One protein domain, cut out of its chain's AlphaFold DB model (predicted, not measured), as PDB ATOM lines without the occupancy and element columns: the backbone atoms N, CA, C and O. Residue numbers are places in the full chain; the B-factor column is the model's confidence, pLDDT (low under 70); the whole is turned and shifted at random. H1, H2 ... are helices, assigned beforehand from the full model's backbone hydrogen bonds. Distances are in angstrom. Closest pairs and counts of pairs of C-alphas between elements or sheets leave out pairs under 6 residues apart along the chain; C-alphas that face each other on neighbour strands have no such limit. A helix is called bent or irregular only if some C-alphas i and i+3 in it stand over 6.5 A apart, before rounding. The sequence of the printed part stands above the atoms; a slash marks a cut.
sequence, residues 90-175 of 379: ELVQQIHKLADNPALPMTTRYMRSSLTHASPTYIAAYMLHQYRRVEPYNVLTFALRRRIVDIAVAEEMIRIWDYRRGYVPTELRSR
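What this domain is: This is residues 90 to 175 of the 379 residues of an uncharacterized protein of Apiotrichum porosum (UniProt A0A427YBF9). The core is a pair of helices, H5 and the shorter H3, packed on each other at a steep angle, with H3 nearest to the centre of the whole. H1 and H2 stand at one end of the long axis, H1 near H3 and nearly in line with its direction, H2 farther out; H4 is near both core helices, and H6 sticks out free at the opposite end. The printed part has 86 residues, with six named helices in the order H1 to H6, no named strand, and the class all helix. It is only just compact, close to loose, with a radius of gyration of the C-alphas of 13.9 A, and elongated, spanning 45 by 29 by 22 A.

Where its parts are: The longest helix is H5, residues 151 to 164, 20.0 A from C-alpha 151 at (176.091, 207.526, 244.698) to C-alpha 164 at (190.360, 218.103, 253.895). H3 is residues 120 to 130, 15.2 A long. H4, residues 136 to 143, measures 11.5 A and is irregular: C-alphas 137 and 140 are 7.1 A apart. H1, residues 90 to 99, begins at C-alpha 90, (184.549, 197.539, 263.329), and measures 14.1 A. H2 is residues 109 to 116, 10.3 A long. H6, residues 170 to 175, 9.0 A long, ends at C-alpha 175, (174.360, 226.117, 261.954).

How they stand to each other: H5 and H3 touch, the same way at a steep tilt of 60 degrees; their closest C-alphas are those of Val 153 and Pro 120, 4.6 A apart. H4 is close to H5 but not clearly touching, with the C-alphas of Leu 140 and Ala 154 closest at 7.5 A, a shallow tilt of 29 degrees, opposite ways. H4 is also close to H3 but not clearly touching, at Ala 143 and Met 127, whose C-alphas are 6.3 A apart. H1 is close to H3 but not clearly touching: the closest C-alphas, of Lys 97 and Tyr 126, are 6.2 A apart, and the helices run the same way at a shallow tilt of 15 degrees. H1 and H2 are about perpendicular, at 82 degrees, and close but not clearly touching, with the C-alphas of Gln 93 and Leu 115 closest at 7.0 A. H2 and H3 are only just apart, closest at 8.0 A, and H6 is apart from H5. In H1, H2, H3, H5 and H6 every O i to N i+4 pair is within hydrogen-bond range; in H4 it is 2 of 4.

The domain as a whole: The C-alphas farthest apart are those of Thr 107 and Ser 174, at 46.0 A. The printed part has no cut, and no link is long. Residues 170 to 175, which belong to H6, stand free. Mean pLDDT of the printed part is 86.1; residues 167 to 175 are under 70.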
ATOM      1  N   GLU A  90     183.752 196.325 263.151       90.69
ATOM      2  CA  GLU A  90     184.549 197.539 263.329       90.69
ATOM      3  C   GLU A  90     186.048 197.225 263.360       90.69
ATOM      4  O   GLU A  90     186.843 197.921 262.725       90.69
ATOM      5  N   LEU A  91     186.442 196.146 264.045       90.44
ATOM      6  CA  LEU A  91     187.838 195.708 264.097       90.44
ATOM      7  C   LEU A  91     188.279 195.147 262.747       90.44
ATOM      8  O   LEU A  91     189.365 195.477 262.273       90.44
ATOM      9  N   VAL A  92     187.417 194.385 262.069       90.62
ATOM     10  CA  VAL A  92     187.685 193.899 260.703       90.62
ATOM     11  C   VAL A  92     187.914 195.072 259.743       90.62
ATOM     12  O   VAL A  92     188.842 195.048 258.931       90.62
ATOM     13  N   GLN A  93     187.115 196.134 259.857       91.06
ATOM     14  CA  GLN A  93     187.261 197.362 259.074       91.06
ATOM     15  C   GLN A  93     188.568 198.112 259.385       91.06
ATOM     16  O   GLN A  93     189.259 198.573 258.471       91.06
ATOM     17  N   GLN A  94     188.950 198.220 260.660       89.69
ATOM     18  CA  GLN A  94     190.221 198.833 261.054       89.69
ATOM     19  C   GLN A  94     191.421 198.045 260.524       89.69
ATOM     20  O   GLN A  94     192.317 198.637 259.921       89.69
ATOM     21  N   ILE A  95     191.404 196.719 260.674       90.69
ATOM     22  CA  ILE A  95     192.436 195.825 260.141       90.69
ATOM     23  C   ILE A  95     192.531 195.988 258.622       90.69
ATOM     24  O   ILE A  95     193.627 196.162 258.097       90.69
ATOM     25  N   HIS A  96     191.401 196.012 257.907       90.81
ATOM     26  CA  HIS A  96     191.398 196.211 256.457       90.81
ATOM     27  C   HIS A  96     192.017 197.552 256.042       90.81
ATOM     28  O   HIS A  96     192.804 197.602 255.094       90.81
ATOM     29  N   LYS A  97     191.691 198.631 256.759       88.62
ATOM     30  CA  LYS A  97     192.235 199.967 256.499       88.62
ATOM     31  C   LYS A  97     193.740 200.041 256.774       88.62
ATOM     32  O   LYS A  97     194.447 200.664 255.992       88.62
ATOM     33  N   LEU A  98     194.217 199.426 257.857       89.31
ATOM     34  CA  LEU A  98     195.640 199.399 258.216       89.31
ATOM     35  C   LEU A  98     196.459 198.511 257.276       89.31
ATOM     36  O   LEU A  98     197.576 198.870 256.915       89.31
ATOM     37  N   ALA A  99     195.897 197.378 256.857       90.31
ATOM     38  CA  ALA A  99     196.559 196.448 255.953       90.31
ATOM     39  C   ALA A  99     196.712 196.995 254.521       90.31
ATOM     40  O   ALA A  99     197.509 196.455 253.760       90.31
ATOM     41  N   ASP A 100     195.918 198.007 254.130       87.38
ATOM     42  CA  ASP A 100     195.883 198.621 252.785       87.38
ATOM     43  C   ASP A 100     195.770 197.584 251.637       87.38
ATOM     44  O   ASP A 100     196.159 197.820 250.493       87.38
ATOM     45  N   ASN A 101     195.222 196.397 251.933       87.50
ATOM     46  CA  ASN A 101     195.207 195.261 251.013       87.50
ATOM     47  C   ASN A 101     193.855 195.155 250.279       87.50
ATOM     48  O   ASN A 101     192.859 194.765 250.898       87.50
ATOM     49  N   PRO A 102     193.790 195.408 248.955       85.00
ATOM     50  CA  PRO A 102     192.549 195.319 248.183       85.00
ATOM     51  C   PRO A 102     191.982 193.901 248.049       85.00
ATOM     52  O   PRO A 102     190.817 193.763 247.675       85.00
ATOM     53  N   ALA A 103     192.785 192.861 248.289       86.69
ATOM     54  CA  ALA A 103     192.391 191.463 248.136       86.69
ATOM     55  C   ALA A 103     191.775 190.867 249.409       86.69
ATOM     56  O   ALA A 103     191.181 189.794 249.347       86.69
ATOM     57  N   LEU A 104     191.855 191.561 250.549       87.06
ATOM     58  CA  LEU A 104     191.311 191.078 251.822       87.06
ATOM     59  C   LEU A 104     189.802 190.758 251.765       87.06
ATOM     60  O   LEU A 104     189.414 189.704 252.249       87.06
ATOM     61  N   PRO A 105     188.936 191.538 251.087       86.31
ATOM     62  CA  PRO A 105     187.528 191.170 250.932       86.31
ATOM     63  C   PRO A 105     187.300 189.917 250.070       86.31
ATOM     64  O   PRO A 105     186.167 189.464 249.953       86.31
ATOM     65  N   MET A 106     188.326 189.381 249.400       86.69
ATOM     66  CA  MET A 106     188.214 188.196 248.542       86.69
ATOM     67  C   MET A 106     188.575 186.893 249.268       86.69
ATOM     68  O   MET A 106     188.352 185.824 248.709       86.69
ATOM     69  N   THR A 107     189.113 186.960 250.489       89.38
ATOM     70  CA  THR A 107     189.599 185.781 251.226       89.38
ATOM     71  C   THR A 107     188.464 184.925 251.784       89.38
ATOM     72  O   THR A 107     188.554 183.701 251.796       89.38
ATOM     73  N   THR A 108     187.381 185.540 252.264       90.62
ATOM     74  CA  THR A 108     186.263 184.838 252.910       90.62
ATOM     75  C   THR A 108     184.935 185.514 252.583       90.62
ATOM     76  O   THR A 108     184.866 186.732 252.416       90.62
ATOM     77  N   ARG A 109     183.847 184.732 252.511       89.06
ATOM     78  CA  ARG A 109     182.492 185.258 252.257       89.06
ATOM     79  C   ARG A 109     182.039 186.257 253.324       89.06
ATOM     80  O   ARG A 109     181.437 187.262 252.965       89.06
ATOM     81  N   TYR A 110     182.362 185.997 254.594       89.19
ATOM     82  CA  TYR A 110     182.095 186.906 255.708       89.19
ATOM     83  C   TYR A 110     182.760 188.268 255.481       89.19
ATOM     84  O   TYR A 110     182.059 189.263 255.346       89.19
ATOM     85  N   MET A 111     184.086 188.305 255.294       88.06
ATOM     86  CA  MET A 111     184.811 189.554 255.014       88.06
ATOM     87  C   MET A 111     184.294 190.266 253.773       88.06
ATOM     88  O   MET A 111     184.163 191.488 253.776       88.06
ATOM     89  N   ARG A 112     183.975 189.508 252.718       89.12
ATOM     90  CA  ARG A 112     183.363 190.072 251.521       89.12
ATOM     91  C   ARG A 112     182.082 190.807 251.881       89.12
ATOM     92  O   ARG A 112     181.997 191.987 251.586       89.12
ATOM     93  N   SER A 113     181.139 190.131 252.534       89.50
ATOM     94  CA  SER A 113     179.843 190.697 252.921       89.50
ATOM     95  C   SER A 113     180.007 191.921 253.828       89.50
ATOM     96  O   SER A 113     179.516 193.004 253.508       89.50
ATOM     97  N   SER A 114     180.783 191.779 254.903       88.62
ATOM     98  CA  SER A 114     180.994 192.816 255.914       88.62
ATOM     99  C   SER A 114     181.667 194.072 255.354       88.62
ATOM    100  O   SER A 114     181.335 195.181 255.766       88.62
ATOM    101  N   LEU A 115     182.595 193.928 254.400       89.38
ATOM    102  CA  LEU A 115     183.312 195.058 253.801       89.38
ATOM    103  C   LEU A 115     182.594 195.646 252.579       89.38
ATOM    104  O   LEU A 115     182.735 196.839 252.317       89.38
ATOM    105  N   THR A 116     181.827 194.853 251.820       86.81
ATOM    106  CA  THR A 116     181.073 195.363 250.661       86.81
ATOM    107  C   THR A 116     179.796 196.087 251.060       86.81
ATOM    108  O   THR A 116     179.369 196.969 250.323       86.81
ATOM    109  N   HIS A 117     179.200 195.721 252.196       85.44
ATOM    110  CA  HIS A 117     177.992 196.342 252.750       85.44
ATOM    111  C   HIS A 117     178.292 197.264 253.942       85.44
ATOM    112  O   HIS A 117     177.406 197.580 254.730       85.44
ATOM    113  N   ALA A 118     179.549 197.687 254.088       90.62
ATOM    114  CA  ALA A 118     179.951 198.630 255.119       90.62
ATOM    115  C   ALA A 118     179.334 200.025 254.897       90.62
ATOM    116  O   ALA A 118     178.838 200.349 253.818       90.62
ATOM    117  N   SER A 119     179.419 200.877 255.923       93.00
ATOM    118  CA  SER A 119     178.945 202.264 255.850       93.00
ATOM    119  C   SER A 119     179.594 203.036 254.683       93.00
ATOM    120  O   SER A 119     180.808 202.899 254.465       93.00
ATOM    121  N   PRO A 120     178.845 203.914 253.982       93.12
ATOM    122  CA  PRO A 120     179.389 204.748 252.914       93.12
ATOM    123  C   PRO A 120     180.606 205.568 253.347       93.12
ATOM    124  O   PRO A 120     181.569 205.692 252.593       93.12
ATOM    125  N   THR A 121     180.615 206.054 254.593       93.12
ATOM    126  CA  THR A 121     181.733 206.807 255.186       93.12
ATOM    127  C   THR A 121     182.998 205.971 255.279       93.12
ATOM    128  O   THR A 121     184.087 206.457 254.963       93.12
ATOM    129  N   TYR A 122     182.869 204.705 255.672       92.81
ATOM    130  CA  TYR A 122     184.004 203.795 255.740       92.81
ATOM    131  C   TYR A 122     184.568 203.521 254.344       92.81
ATOM    132  O   TYR A 122     185.769 203.695 254.121       92.81
ATOM    133  N   ILE A 123     183.701 203.152 253.396       93.50
ATOM    134  CA  ILE A 123     184.101 202.855 252.018       93.50
ATOM    135  C   ILE A 123     184.769 204.089 251.402       93.50
ATOM    136  O   ILE A 123     185.867 203.982 250.860       93.50
ATOM    137  N   ALA A 124     184.165 205.271 251.538       94.56
ATOM    138  CA  ALA A 124     184.715 206.526 251.041       94.56
ATOM    139  C   ALA A 124     186.097 206.830 251.641       94.56
ATOM    140  O   ALA A 124     187.044 207.139 250.911       94.56
ATOM    141  N   ALA A 125     186.247 206.693 252.962       92.75
ATOM    142  CA  ALA A 125     187.519 206.908 253.643       92.75
ATOM    143  C   ALA A 125     188.599 205.912 253.195       92.75
ATOM    144  O   ALA A 125     189.753 206.312 253.008       92.75
ATOM    145  N   TYR A 126     188.235 204.641 253.000       92.44
ATOM    146  CA  TYR A 126     189.131 203.608 252.487       92.44
ATOM    147  C   TYR A 126     189.557 203.898 251.043       92.44
ATOM    148  O   TYR A 126     190.752 203.898 250.757       92.44
ATOM    149  N   MET A 127     188.625 204.246 250.148       92.62
ATOM    150  CA  MET A 127     188.945 204.588 248.754       92.62
ATOM    151  C   MET A 127     189.897 205.788 248.673       92.62
ATOM    152  O   MET A 127     190.890 205.749 247.949       92.62
ATOM    153  N   LEU A 128     189.645 206.839 249.458       92.06
ATOM    154  CA  LEU A 128     190.534 208.003 249.528       92.06
ATOM    155  C   LEU A 128     191.915 207.668 250.111       92.06
ATOM    156  O   LEU A 128     192.895 208.329 249.767       92.06
ATOM    157  N   HIS A 129     192.008 206.682 251.009       91.19
ATOM    158  CA  HIS A 129     193.288 206.203 251.529       91.19
ATOM    159  C   HIS A 129     194.057 205.407 250.470       91.19
ATOM    160  O   HIS A 129     195.217 205.712 250.198       91.19
ATOM    161  N   GLN A 130     193.386 204.460 249.817       90.81
ATOM    162  CA  GLN A 130     193.957 203.599 248.785       90.81
ATOM    163  C   GLN A 130     194.497 204.396 247.590       90.81
ATOM    164  O   GLN A 130     195.559 204.089 247.052       90.81
ATOM    165  N   TYR A 131     193.795 205.457 247.189       90.44
ATOM    166  CA  TYR A 131     194.197 206.318 246.076       90.44
ATOM    167  C   TYR A 131     194.966 207.574 246.520       90.44
ATOM    168  O   TYR A 131     195.094 208.514 245.744       90.44
ATOM    169  N   ARG A 132     195.546 207.603 247.732       88.38
ATOM    170  CA  ARG A 132     196.298 208.772 248.247       88.38
ATOM    171  C   ARG A 132     197.519 209.171 247.412       88.38
ATOM    172  O   ARG A 132     197.970 210.305 247.520       88.38
ATOM    173  N   ARG A 133     198.070 208.224 246.644       87.31
ATOM    174  CA  ARG A 133     199.226 208.413 245.749       87.31
ATOM    175  C   ARG A 133     198.821 208.752 244.313       87.31
ATOM    176  O   ARG A 133     199.687 208.983 243.482       87.31
ATOM    177  N   VAL A 134     197.525 208.712 244.009       88.50
ATOM    178  CA  VAL A 134     196.999 209.014 242.681       88.50
ATOM    179  C   VAL A 134     196.689 210.499 242.587       88.50
ATOM    180  O   VAL A 134     196.237 211.120 243.548       88.50
ATOM    181  N   GLU A 135     196.882 211.039 241.392       85.81
ATOM    182  CA  GLU A 135     196.504 212.401 241.056       85.81
ATOM    183  C   GLU A 135     195.023 212.709 241.364       85.81
ATOM    184  O   GLU A 135     194.144 211.912 241.008       85.81
ATOM    185  N   PRO A 136     194.703 213.869 241.972       83.62
ATOM    186  CA  PRO A 136     193.353 214.212 242.430       83.62
ATOM    187  C   PRO A 136     192.233 214.034 241.398       83.62
ATOM    188  O   PRO A 136     191.136 213.598 241.743       83.62
ATOM    189  N   TYR A 137     192.514 214.331 240.127       83.81
ATOM    190  CA  TYR A 137     191.557 214.250 239.017       83.81
ATOM    191  C   TYR A 137     191.212 212.812 238.594       83.81
ATOM    192  O   TYR A 137     190.262 212.588 237.848       83.81
ATOM    193  N   ASN A 138     191.968 211.820 239.074       88.62
ATOM    194  CA  ASN A 138     191.751 210.404 238.776       88.62
ATOM    195  C   ASN A 138     191.226 209.606 239.973       88.62
ATOM    196  O   ASN A 138     190.771 208.476 239.789       88.62
ATOM    197  N   VAL A 139     191.259 210.168 241.187       91.69
ATOM    198  CA  VAL A 139     190.828 209.476 242.413       91.69
ATOM    199  C   VAL A 139     189.382 208.993 242.286       91.69
ATOM    200  O   VAL A 139     189.102 207.809 242.488       91.69
ATOM    201  N   LEU A 140     188.470 209.889 241.898       91.19
ATOM    202  CA  LEU A 140     187.054 209.553 241.751       91.19
ATOM    203  C   LEU A 140     186.827 208.613 240.557       91.19
ATOM    204  O   LEU A 140     186.145 207.598 240.699       91.19
ATOM    205  N   THR A 141     187.478 208.874 239.418       91.00
ATOM    206  CA  THR A 141     187.458 207.997 238.233       91.00
ATOM    207  C   THR A 141     187.838 206.553 238.578       91.00
ATOM    208  O   THR A 141     187.159 205.612 238.162       91.00
ATOM    209  N   PHE A 142     188.910 206.343 239.349       90.44
ATOM    210  CA  PHE A 142     189.362 205.007 239.738       90.44
ATOM    211  C   PHE A 142     188.464 204.356 240.781       90.44
ATOM    212  O   PHE A 142     188.159 203.168 240.642       90.44
ATOM    213  N   ALA A 143     187.990 205.111 241.771       92.06
ATOM    214  CA  ALA A 143     187.040 204.599 242.752       92.06
ATOM    215  C   ALA A 143     185.763 204.088 242.066       92.06
ATOM    216  O   ALA A 143     185.346 202.950 242.291       92.06
ATOM    217  N   LEU A 144     185.215 204.857 241.118       91.81
ATOM    218  CA  LEU A 144     184.022 204.481 240.359       91.81
ATOM    219  C   LEU A 144     184.216 203.234 239.477       91.81
ATOM    220  O   LEU A 144     183.222 202.653 239.038       91.81
ATOM    221  N   ARG A 145     185.445 202.752 239.230       90.31
ATOM    222  CA  ARG A 145     185.674 201.456 238.552       90.31
ATOM    223  C   ARG A 145     185.253 200.265 239.418       90.31
ATOM    224  O   ARG A 145     184.968 199.200 238.869       90.31
ATOM    225  N   ARG A 146     185.173 200.426 240.742       89.12
ATOM    226  CA  ARG A 146     184.743 199.379 241.680       89.12
ATOM    227  C   ARG A 146     183.224 199.390 241.834       89.12
ATOM    228  O   ARG A 146     182.617 200.448 241.938       89.12
ATOM    229  N   ARG A 147     182.604 198.204 241.889       87.69
ATOM    230  CA  ARG A 147     181.139 198.060 242.044       87.69
ATOM    231  C   ARG A 147     180.620 198.537 243.406       87.69
ATOM    232  O   ARG A 147     179.451 198.870 243.503       87.69
ATOM    233  N   ILE A 148     181.496 198.580 244.406       88.69
ATOM    234  CA  ILE A 148     181.195 198.972 245.792       88.69
ATOM    235  C   ILE A 148     180.915 200.485 245.905       88.69
ATOM    236  O   ILE A 148     180.314 200.924 246.872       88.69
ATOM    237  N   VAL A 149     181.337 201.286 244.920       91.25
ATOM    238  CA  VAL A 149     181.100 202.735 244.919       91.25
ATOM    239  C   VAL A 149     179.758 203.028 244.247       91.25
ATOM    240  O   VAL A 149     179.619 202.891 243.024       91.25
ATOM    241  N   ASP A 150     178.782 203.398 245.065       91.56
ATOM    242  CA  ASP A 150     177.472 203.922 244.685       91.56
ATOM    243  C   ASP A 150     177.447 205.463 244.785       91.56
ATOM    244  O   ASP A 150     178.487 206.104 244.960       91.56
ATOM    245  N   ILE A 151     176.265 206.066 244.614       92.69
ATOM    246  CA  ILE A 151     176.091 207.526 244.698       92.69
ATOM    247  C   ILE A 151     176.426 208.020 246.109       92.69
ATOM    248  O   ILE A 151     177.195 208.966 246.247       92.69
ATOM    249  N   ALA A 152     175.925 207.339 247.144       93.19
ATOM    250  CA  ALA A 152     176.137 207.723 248.538       93.19
ATOM    251  C   ALA A 152     177.628 207.716 248.914       93.19
ATOM    252  O   ALA A 152     178.131 208.671 249.504       93.19
ATOM    253  N   VAL A 153     178.368 206.677 248.521       94.75
ATOM    254  CA  VAL A 153     179.821 206.602 248.715       94.75
ATOM    255  C   VAL A 153     180.529 207.710 247.941       94.75
ATOM    256  O   VAL A 153     181.446 208.326 248.476       94.75
ATOM    257  N   ALA A 154     180.140 207.978 246.691       93.38
ATOM    258  CA  ALA A 154     180.775 209.016 245.881       93.38
ATOM    259  C   ALA A 154     180.558 210.425 246.466       93.38
ATOM    260  O   ALA A 154     181.504 211.212 246.529       93.38
ATOM    261  N   GLU A 155     179.354 210.731 246.950       93.00
ATOM    262  CA  GLU A 155     179.048 211.980 247.659       93.00
ATOM    263  C   GLU A 155     179.849 212.108 248.950       93.00
ATOM    264  O   GLU A 155     180.444 213.152 249.221       93.00
ATOM    265  N   GLU A 156     179.955 211.022 249.707       94.19
ATOM    266  CA  GLU A 156     180.717 210.996 250.948       94.19
ATOM    267  C   GLU A 156     182.228 211.138 250.703       94.19
ATOM    268  O   GLU A 156     182.930 211.821 251.453       94.19
ATOM    269  N   MET A 157     182.745 210.584 249.601       93.69
ATOM    270  CA  MET A 157     184.119 210.827 249.154       93.69
ATOM    271  C   MET A 157     184.357 212.311 248.869       93.69
ATOM    272  O   MET A 157     185.369 212.857 249.315       93.69
ATOM    273  N   ILE A 158     183.436 212.964 248.154       91.44
ATOM    274  CA  ILE A 158     183.511 214.402 247.867       91.44
ATOM    275  C   ILE A 158     183.474 215.189 249.176       91.44
ATOM    276  O   ILE A 158     184.349 216.022 249.398       91.44
ATOM    277  N   ARG A 159     182.550 214.863 250.086       91.31
ATOM    278  CA  ARG A 159     182.421 215.508 251.399       91.31
ATOM    279  C   ARG A 159     183.717 215.433 252.207       91.31
ATOM    280  O   ARG A 159     184.180 216.448 252.726       91.31
ATOM    281  N   ILE A 160     184.324 214.247 252.309       90.56
ATOM    282  CA  ILE A 160     185.584 214.043 253.041       90.56
ATOM    283  C   ILE A 160     186.742 214.781 252.350       90.56
ATOM    284  O   ILE A 160     187.590 215.365 253.028       90.56
ATOM    285  N   TRP A 161     186.801 214.762 251.016       90.31
ATOM    286  CA  TRP A 161     187.841 215.454 250.251       90.31
ATOM    287  C   TRP A 161     187.765 216.971 250.411       90.31
ATOM    288  O   TRP A 161     188.771 217.621 250.694       90.31
ATOM    289  N   ASP A 162     186.567 217.527 250.291       87.88
ATOM    290  CA  ASP A 162     186.304 218.951 250.444       87.88
ATOM    291  C   ASP A 162     186.568 219.417 251.878       87.88
ATOM    292  O   ASP A 162     187.229 220.440 252.075       87.88
ATOM    293  N   TYR A 163     186.207 218.611 252.881       86.19
ATOM    294  CA  TYR A 163     186.577 218.878 254.272       86.19
ATOM    295  C   TYR A 163     188.101 218.975 254.457       86.19
ATOM    296  O   TYR A 163     188.590 219.918 255.077       86.19
ATOM    297  N   ARG A 164     188.881 218.061 253.855       84.44
ATOM    298  CA  ARG A 164     190.360 218.103 253.895       84.44
ATOM    299  C   ARG A 164     190.955 219.336 253.205       84.44
ATOM    300  O   ARG A 164     192.081 219.710 253.518       84.44
ATOM    301  N   ARG A 165     190.220 219.962 252.282       80.25
ATOM    302  CA  ARG A 165     190.608 221.206 251.589       80.25
ATOM    303  C   ARG A 165     190.191 222.471 252.342       80.25
ATOM    304  O   ARG A 165     190.467 223.568 251.865       80.25
ATOM    305  N   GLY A 166     189.506 222.339 253.478       72.88
ATOM    306  CA  GLY A 166     188.935 223.468 254.214       72.88
ATOM    307  C   GLY A 166     187.621 223.995 253.625       72.88
ATOM    308  O   GLY A 166     187.168 225.075 254.006       72.88
ATOM    309  N   TYR A 167     186.982 223.256 252.712       68.25
ATOM    310  CA  TYR A 167     185.640 223.583 252.245       68.25
ATOM    311  C   TYR A 167     184.619 223.118 253.287       68.25
ATOM    312  O   TYR A 167     184.445 221.927 253.542       68.25
ATOM    313  N   VAL A 168     183.948 224.082 253.915       60.25
ATOM    314  CA  VAL A 168     182.840 223.827 254.839       60.25
ATOM    315  C   VAL A 168     181.539 224.022 254.062       60.25
ATOM    316  O   VAL A 168     181.297 225.153 253.623       60.25
ATOM    317  N   PRO A 169     180.704 222.976 253.903       57.41
ATOM    318  CA  PRO A 169     179.400 223.092 253.259       57.41
ATOM    319  C   PRO A 169     178.573 224.230 253.867       57.41
ATOM    320  O   PRO A 169     178.591 224.445 255.082       57.41
ATOM    321  N   THR A 170     177.843 224.963 253.028       56.34
ATOM    322  CA  THR A 170     177.094 226.170 253.414       56.34
ATOM    323  C   THR A 170     176.123 225.921 254.577       56.34
ATOM    324  O   THR A 170     175.966 226.782 255.439       56.34
ATOM    325  N   GLU A 171     175.565 224.713 254.685       55.34
ATOM    326  CA  GLU A 171     174.655 224.301 255.768       55.34
ATOM    327  C   GLU A 171     175.313 224.201 257.158       55.34
ATOM    328  O   GLU A 171     174.691 224.450 258.190       55.34
ATOM    329  N   LEU A 172     176.608 223.887 257.221       53.38
ATOM    330  CA  LEU A 172     177.363 223.904 258.479       53.38
ATOM    331  C   LEU A 172     177.731 225.333 258.892       53.38
ATOM    332  O   LEU A 172     177.860 225.622 260.085       53.38
ATOM    333  N   ARG A 173     177.855 226.254 257.922       52.19
ATOM    334  CA  ARG A 173     178.051 227.685 258.202       52.19
ATOM    335  C   ARG A 173     176.798 228.314 258.801       52.19
ATOM    336  O   ARG A 173     176.929 229.099 259.739       52.19
ATOM    337  N   SER A 174     175.605 227.965 258.312       52.47
ATOM    338  CA  SER A 174     174.342 228.461 258.875       52.47
ATOM    339  C   SER A 174     174.109 227.934 260.290       52.47
ATOM    340  O   SER A 174     173.776 228.729 261.162       52.47
ATOM    341  N   ARG A 175     174.407 226.657 260.578       52.34
ATOM    342  CA  ARG A 175     174.360 226.117 261.954       52.34
ATOM    343  C   ARG A 175     175.365 226.771 262.904       52.34
ATOM    344  O   ARG A 175     175.005 227.085 264.033       52.34
TER     345      ARG A 175